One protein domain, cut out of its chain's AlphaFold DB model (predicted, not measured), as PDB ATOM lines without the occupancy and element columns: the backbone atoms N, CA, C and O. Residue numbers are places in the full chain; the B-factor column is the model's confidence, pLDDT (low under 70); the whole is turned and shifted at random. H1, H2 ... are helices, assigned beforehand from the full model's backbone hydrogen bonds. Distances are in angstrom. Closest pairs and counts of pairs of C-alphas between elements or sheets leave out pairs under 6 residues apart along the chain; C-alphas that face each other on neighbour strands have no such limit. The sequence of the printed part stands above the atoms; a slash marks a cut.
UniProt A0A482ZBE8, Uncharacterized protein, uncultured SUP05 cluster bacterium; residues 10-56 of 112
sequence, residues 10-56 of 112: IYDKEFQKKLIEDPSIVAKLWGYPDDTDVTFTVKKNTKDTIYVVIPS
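AT A GLANCE: This is residues 10 to 56 of the 112 residues of an uncharacterized protein of uncultured SUP05 cluster bacterium (UniProt A0A482ZBE8). With little regular structure, the domain is two short helices, H1 and H2, set at a corner, and a long unnamed tail that runs back past them and then folds back on itself at its far end, where residues 45 to 50 stick out. The printed part has 47 residues, of which 16 are in the two named helices, H1 then H2; there is no named strand, and the class is all helix. It is only just loose, close to compact, with a radius of gyration of the C-alphas of 11.9 A, and flat, spanning 33 by 28 by 15 A.

IN THESE COORDINATES: H1, residues 13 to 21, measures 12.2 A from C-alpha 13 at (8.232, 31.716, 36.693) to C-alpha 21. H2, residues 23 to 29, measures 9.9 A and ends with C-alpha 29 at (1.323, 35.360, 51.668).

HOW THE PARTS SIT: H1 and H2 are close but not clearly touching; their closest C-alphas, of Leu 19 and Val 26, are 5.9 A apart. They run opposite ways at a steep tilt of 62 degrees. A tight link of one residue joins them. In H1 and H2 every O i to N i+4 pair is within hydrogen-bond range.

THE WHOLE: The two C-alphas farthest apart, of Thr 36 and Asp 48, are 33.5 A apart. Residues 30 to 56 hold no named element, and residues 45 to 50 stand free. The printed part has no cut. Its mean pLDDT is 77.6; residues 10 to 11, 33 to 36 and 55 to 56 are under 70.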
ATOM      1  N   ILE A  10       2.043  37.572  38.126       66.31
ATOM      2  CA  ILE A  10       1.528  36.216  37.863       66.31
ATOM      3  C   ILE A  10       2.241  35.506  36.695       66.31
ATOM      4  O   ILE A  10       2.185  34.280  36.570       66.31
ATOM      5  N   TYR A  11       2.936  36.262  35.841       68.19
ATOM      6  CA  TYR A  11       3.772  35.734  34.762       68.19
ATOM      7  C   TYR A  11       5.188  35.371  35.225       68.19
ATOM      8  O   TYR A  11       5.964  34.832  34.433       68.19
ATOM      9  N   ASP A  12       5.535  35.644  36.484       82.00
ATOM     10  CA  ASP A  12       6.816  35.250  37.046       82.00
ATOM     11  C   ASP A  12       6.904  33.725  37.202       82.00
ATOM     12  O   ASP A  12       6.039  33.062  37.781       82.00
ATOM     13  N   LYS A  13       7.989  33.159  36.670       81.75
ATOM     14  CA  LYS A  13       8.232  31.716  36.693       81.75
ATOM     15  C   LYS A  13       8.545  31.223  38.100       81.75
ATOM     16  O   LYS A  13       8.196  30.086  38.417       81.75
ATOM     17  N   GLU A  14       9.183  32.042  38.936       82.62
ATOM     18  CA  GLU A  14       9.476  31.653  40.318       82.62
ATOM     19  C   GLU A  14       8.201  31.606  41.158       82.62
ATOM     20  O   GLU A  14       7.985  30.638  41.890       82.62
ATOM     21  N   PHE A  15       7.319  32.595  40.997       80.81
ATOM     22  CA  PHE A  15       5.988  32.579  41.594       80.81
ATOM     23  C   PHE A  15       5.175  31.352  41.165       80.81
ATOM     24  O   PHE A  15       4.656  30.633  42.017       80.81
ATOM     25  N   GLN A  16       5.113  31.053  39.860       80.12
ATOM     26  CA  GLN A  16       4.394  29.874  39.357       80.12
ATOM     27  C   GLN A  16       4.948  28.568  39.928       80.12
ATOM     28  O   GLN A  16       4.179  27.674  40.277       80.12
ATOM     29  N   LYS A  17       6.275  28.458  40.044       85.19
ATOM     30  CA  LYS A  17       6.924  27.293  40.645       85.19
ATOM     31  C   LYS A  17       6.524  27.138  42.115       85.19
ATOM     32  O   LYS A  17       6.073  26.064  42.498       85.19
ATOM     33  N   LYS A  18       6.599  28.216  42.901       83.75
ATOM     34  CA  LYS A  18       6.202  28.218  44.320       83.75
ATOM     35  C   LYS A  18       4.724  27.898  44.517       83.75
ATOM     36  O   LYS A  18       4.392  27.154  45.427       83.75
ATOM     37  N   LEU A  19       3.855  28.415  43.649       83.75
ATOM     38  CA  LEU A  19       2.420  28.141  43.701       83.75
ATOM     39  C   LEU A  19       2.118  26.652  43.488       83.75
ATOM     40  O   LEU A  19       1.226  26.122  44.135       83.75
ATOM     41  N   ILE A  20       2.857  25.978  42.603       86.06
ATOM     42  CA  ILE A  20       2.693  24.539  42.353       86.06
ATOM     43  C   ILE A  20       3.290  23.698  43.490       86.06
ATOM     44  O   ILE A  20       2.704  22.682  43.853       86.06
ATOM     45  N   GLU A  21       4.451  24.092  44.019       88.25
ATOM     46  CA  GLU A  21       5.176  23.335  45.049       88.25
ATOM     47  C   GLU A  21       4.533  23.445  46.436       88.25
ATOM     48  O   GLU A  21       4.409  22.435  47.124       88.25
ATOM     49  N   ASP A  22       4.103  24.645  46.839       86.12
ATOM     50  CA  ASP A  22       3.454  24.882  48.129       86.12
ATOM     51  C   ASP A  22       2.363  25.966  48.014       86.12
ATOM     52  O   ASP A  22       2.589  27.152  48.304       86.12
ATOM     53  N   PRO A  23       1.154  25.581  47.570       85.25
ATOM     54  CA  PRO A  23       0.063  26.528  47.386       85.25
ATOM     55  C   PRO A  23      -0.406  27.153  48.700       85.25
ATOM     56  O   PRO A  23      -0.850  28.300  48.696       85.25
ATOM     57  N   SER A  24      -0.278  26.441  49.823       81.25
ATOM     58  CA  SER A  24      -0.700  26.927  51.138       81.25
ATOM     59  C   SER A  24       0.173  28.089  51.607       81.25
ATOM     60  O   SER A  24      -0.345  29.080  52.121       81.25
ATOM     61  N   ILE A  25       1.492  28.028  51.389       83.44
ATOM     62  CA  ILE A  25       2.388  29.156  51.691       83.44
ATOM     63  C   ILE A  25       2.041  30.372  50.831       83.44
ATOM     64  O   ILE A  25       1.971  31.490  51.345       83.44
ATOM     65  N   VAL A  26       1.800  30.172  49.532       82.00
ATOM     66  CA  VAL A  26       1.443  31.282  48.637       82.00
ATOM     67  C   VAL A  26       0.094  31.890  49.027       82.00
ATOM     68  O   VAL A  26      -0.025  33.113  49.077       82.00
ATOM     69  N   ALA A  27      -0.885  31.064  49.394       80.06
ATOM     70  CA  ALA A  27      -2.180  31.518  49.883       80.06
ATOM     71  C   ALA A  27      -2.041  32.375  51.157       80.06
ATOM     72  O   ALA A  27      -2.601  33.472  51.214       80.06
ATOM     73  N   LYS A  28      -1.217  31.956  52.128       78.12
ATOM     74  CA  LYS A  28      -0.928  32.745  53.344       78.12
ATOM     75  C   LYS A  28      -0.280  34.086  53.037       78.12
ATOM     76  O   LYS A  28      -0.670  35.103  53.610       78.12
ATOM     77  N   LEU A  29       0.689  34.112  52.117       75.56
ATOM     78  CA  LEU A  29       1.323  35.360  51.668       75.56
ATOM     79  C   LEU A  29       0.307  36.333  51.058       75.56
ATOM     80  O   LEU A  29       0.518  37.543  51.085       75.56
ATOM     81  N   TRP A  30      -0.790  35.803  50.523       72.00
ATOM     82  CA  TRP A  30      -1.875  36.557  49.903       72.00
ATOM     83  C   TRP A  30      -3.036  36.826  50.870       72.00
ATOM     84  O   TRP A  30      -4.075  37.341  50.462       72.00
ATOM     85  N   GLY A  31      -2.845  36.536  52.161       71.62
ATOM     86  CA  GLY A  31      -3.805  36.833  53.217       71.62
ATOM     87  C   GLY A  31      -4.946  35.827  53.339       71.62
ATOM     88  O   GLY A  31      -5.905  36.110  54.055       71.62
ATOM     89  N   TYR A  32      -4.862  34.667  52.679       71.88
ATOM     90  CA  TYR A  32      -5.792  33.576  52.955       71.88
ATOM     91  C   TYR A  32      -5.474  32.959  54.322       71.88
ATOM     92  O   TYR A  32      -4.300  32.722  54.627       71.88
ATOM     93  N   PRO A  33      -6.500  32.704  55.151       67.81
ATOM     94  CA  PRO A  33      -6.308  32.078  56.446       67.81
ATOM     95  C   PRO A  33      -5.763  30.658  56.278       67.81
ATOM     96  O   PRO A  33      -6.116  29.936  55.344       67.81
ATOM     97  N   ASP A  34      -4.886  30.275  57.200       65.62
ATOM     98  CA  ASP A  34      -4.353  28.921  57.328       65.62
ATOM     99  C   ASP A  34      -5.392  28.026  58.012       65.62
ATOM    100  O   ASP A  34      -5.205  27.597  59.148       65.62
ATOM    101  N   ASP A  35      -6.534  27.830  57.356       66.88
ATOM    102  CA  ASP A  35      -7.543  26.891  57.834       66.88
ATOM    103  C   ASP A  35      -7.124  25.471  57.461       66.88
ATOM    104  O   ASP A  35      -6.990  25.127  56.283       66.88
ATOM    105  N   THR A  36      -6.953  24.623  58.476       61.03
ATOM    106  CA  THR A  36      -6.580  23.208  58.312       61.03
ATOM    107  C   THR A  36      -7.642  22.387  57.580       61.03
ATOM    108  O   THR A  36      -7.348  21.289  57.114       61.03
ATOM    109  N   ASP A  37      -8.853  22.933  57.447       76.44
ATOM    110  CA  ASP A  37     -10.002  22.277  56.824       76.44
ATOM    111  C   ASP A  37     -10.163  22.634  55.333       76.44
ATOM    112  O   ASP A  37     -11.080  22.145  54.666       76.44
ATOM    113  N   VAL A  38      -9.271  23.462  54.773       74.56
ATOM    114  CA  VAL A  38      -9.314  23.883  53.366       74.56
ATOM    115  C   VAL A  38      -8.236  23.166  52.556       74.56
ATOM    116  O   VAL A  38      -7.049  23.204  52.864       74.56
ATOM    117  N   THR A  39      -8.645  22.533  51.455       79.31
ATOM    118  CA  THR A  39      -7.712  21.942  50.487       79.31
ATOM    119  C   THR A  39      -7.454  22.911  49.340       79.31
ATOM    120  O   THR A  39      -8.356  23.224  48.561       79.31
ATOM    121  N   PHE A  40      -6.204  23.337  49.177       81.50
ATOM    122  CA  PHE A  40      -5.791  24.129  48.021       81.50
ATOM    123  C   PHE A  40      -5.523  23.223  46.816       81.50
ATOM    124  O   PHE A  40      -4.761  22.264  46.896       81.50
ATOM    125  N   THR A  41      -6.137  23.541  45.674       82.69
ATOM    126  CA  THR A  41      -5.887  22.851  44.402       82.69
ATOM    127  C   THR A  41      -5.416  23.848  43.360       82.69
ATOM    128  O   THR A  41      -6.119  24.806  43.047       82.69
ATOM    129  N   VAL A  42      -4.254  23.586  42.766       85.81
ATOM    130  CA  VAL A  42      -3.716  24.401  41.675       85.81
ATOM    131  C   VAL A  42      -4.023  23.729  40.344       85.81
ATOM    132  O   VAL A  42      -3.681  22.566  40.120       85.81
ATOM    133  N   LYS A  43      -4.679  24.465  39.445       83.25
ATOM    134  CA  LYS A  43      -4.946  24.030  38.070       83.25
ATOM    135  C   LYS A  43      -4.210  24.935  37.100       83.25
ATOM    136  O   LYS A  43      -4.318  26.155  37.162       83.25
ATOM    137  N   LYS A  44      -3.454  24.316  36.198       83.12
ATOM    138  CA  LYS A  44      -2.743  25.015  35.135       83.12
ATOM    139  C   LYS A  44      -3.632  25.085  33.897       83.12
ATOM    140  O   LYS A  44      -4.105  24.051  33.427       83.12
ATOM    141  N   ASN A  45      -3.802  26.285  33.355       79.44
ATOM    142  CA  ASN A  45      -4.443  26.468  32.057       79.44
ATOM    143  C   ASN A  45      -3.589  25.829  30.950       79.44
ATOM    144  O   ASN A  45      -2.354  25.884  30.979       79.44
ATOM    145  N   THR A  46      -4.250  25.229  29.968       83.56
ATOM    146  CA  THR A  46      -3.623  24.713  28.745       83.56
ATOM    147  C   THR A  46      -4.007  25.605  27.563       83.56
ATOM    148  O   THR A  46      -4.706  26.600  27.734       83.56
ATOM    149  N   LYS A  47      -3.535  25.273  26.356       80.94
ATOM    150  CA  LYS A  47      -3.911  26.012  25.139       80.94
ATOM    151  C   LYS A  47      -5.415  25.951  24.859       80.94
ATOM    152  O   LYS A  47      -5.964  26.908  24.333       80.94
ATOM    153  N   ASP A  48      -6.050  24.850  25.255       83.62
ATOM    154  CA  ASP A  48      -7.429  24.519  24.889       83.62
ATOM    155  C   ASP A  48      -8.372  24.517  26.101       83.62
ATOM    156  O   ASP A  48      -9.559  24.221  25.982       83.62
ATOM    157  N   THR A  49      -7.860  24.785  27.306       75.12
ATOM    158  CA  THR A  49      -8.652  24.734  28.538       75.12
ATOM    159  C   THR A  49      -8.242  25.839  29.496       75.12
ATOM    160  O   THR A  49      -7.103  25.892  29.970       75.12
ATOM    161  N   ILE A  50      -9.212  26.693  29.817       78.38
ATOM    162  CA  ILE A  50      -9.089  27.785  30.778       78.38
ATOM    163  C   ILE A  50     -10.000  27.461  31.960       78.38
ATOM    164  O   ILE A  50     -11.176  27.153  31.774       78.38
ATOM    165  N   TYR A  51      -9.451  27.520  33.171       75.00
ATOM    166  CA  TYR A  51     -10.213  27.329  34.400       75.00
ATOM    167  C   TYR A  51     -10.580  28.681  35.008       75.00
ATOM    168  O   TYR A  51      -9.742  29.580  35.095       75.00
ATOM    169  N   VAL A  52     -11.823  28.801  35.469       73.38
ATOM    170  CA  VAL A  52     -12.323  29.964  36.208       73.38
ATOM    171  C   VAL A  52     -12.777  29.490  37.582       73.38
ATOM    172  O   VAL A  52     -13.481  28.487  37.693       73.38
ATOM    173  N   VAL A  53     -12.347  30.188  38.632       74.56
ATOM    174  CA  VAL A  53     -12.747  29.884  40.009       74.56
ATOM    175  C   VAL A  53     -14.006  30.678  40.330       74.56
ATOM    176  O   VAL A  53     -13.971  31.906  40.346       74.56
ATOM    177  N   ILE A  54     -15.105  29.972  40.593       71.62
ATOM    178  CA  ILE A  54     -16.346  30.560  41.102       71.62
ATOM    179  C   ILE A  54     -16.320  30.414  42.623       71.62
ATOM    180  O   ILE A  54     -16.360  29.284  43.121       71.62
ATOM    181  N   PRO A  55     -16.186  31.515  43.375       66.19
ATOM    182  CA  PRO A  55     -16.107  31.436  44.815       66.19
ATOM    183  C   PRO A  55     -17.522  31.239  45.364       66.19
ATOM    184  O   PRO A  55     -18.506  31.746  44.821       66.19
ATOM    185  N   SER A  56     -17.636  30.440  46.416       62.22
ATOM    186  CA  SER A  56     -18.922  29.896  46.826       62.22
ATOM    187  C   SER A  56     -19.895  30.975  47.346       62.22
ATOM    188  O   SER A  56     -21.095  30.790  47.275       62.22
TER     189      SER A  56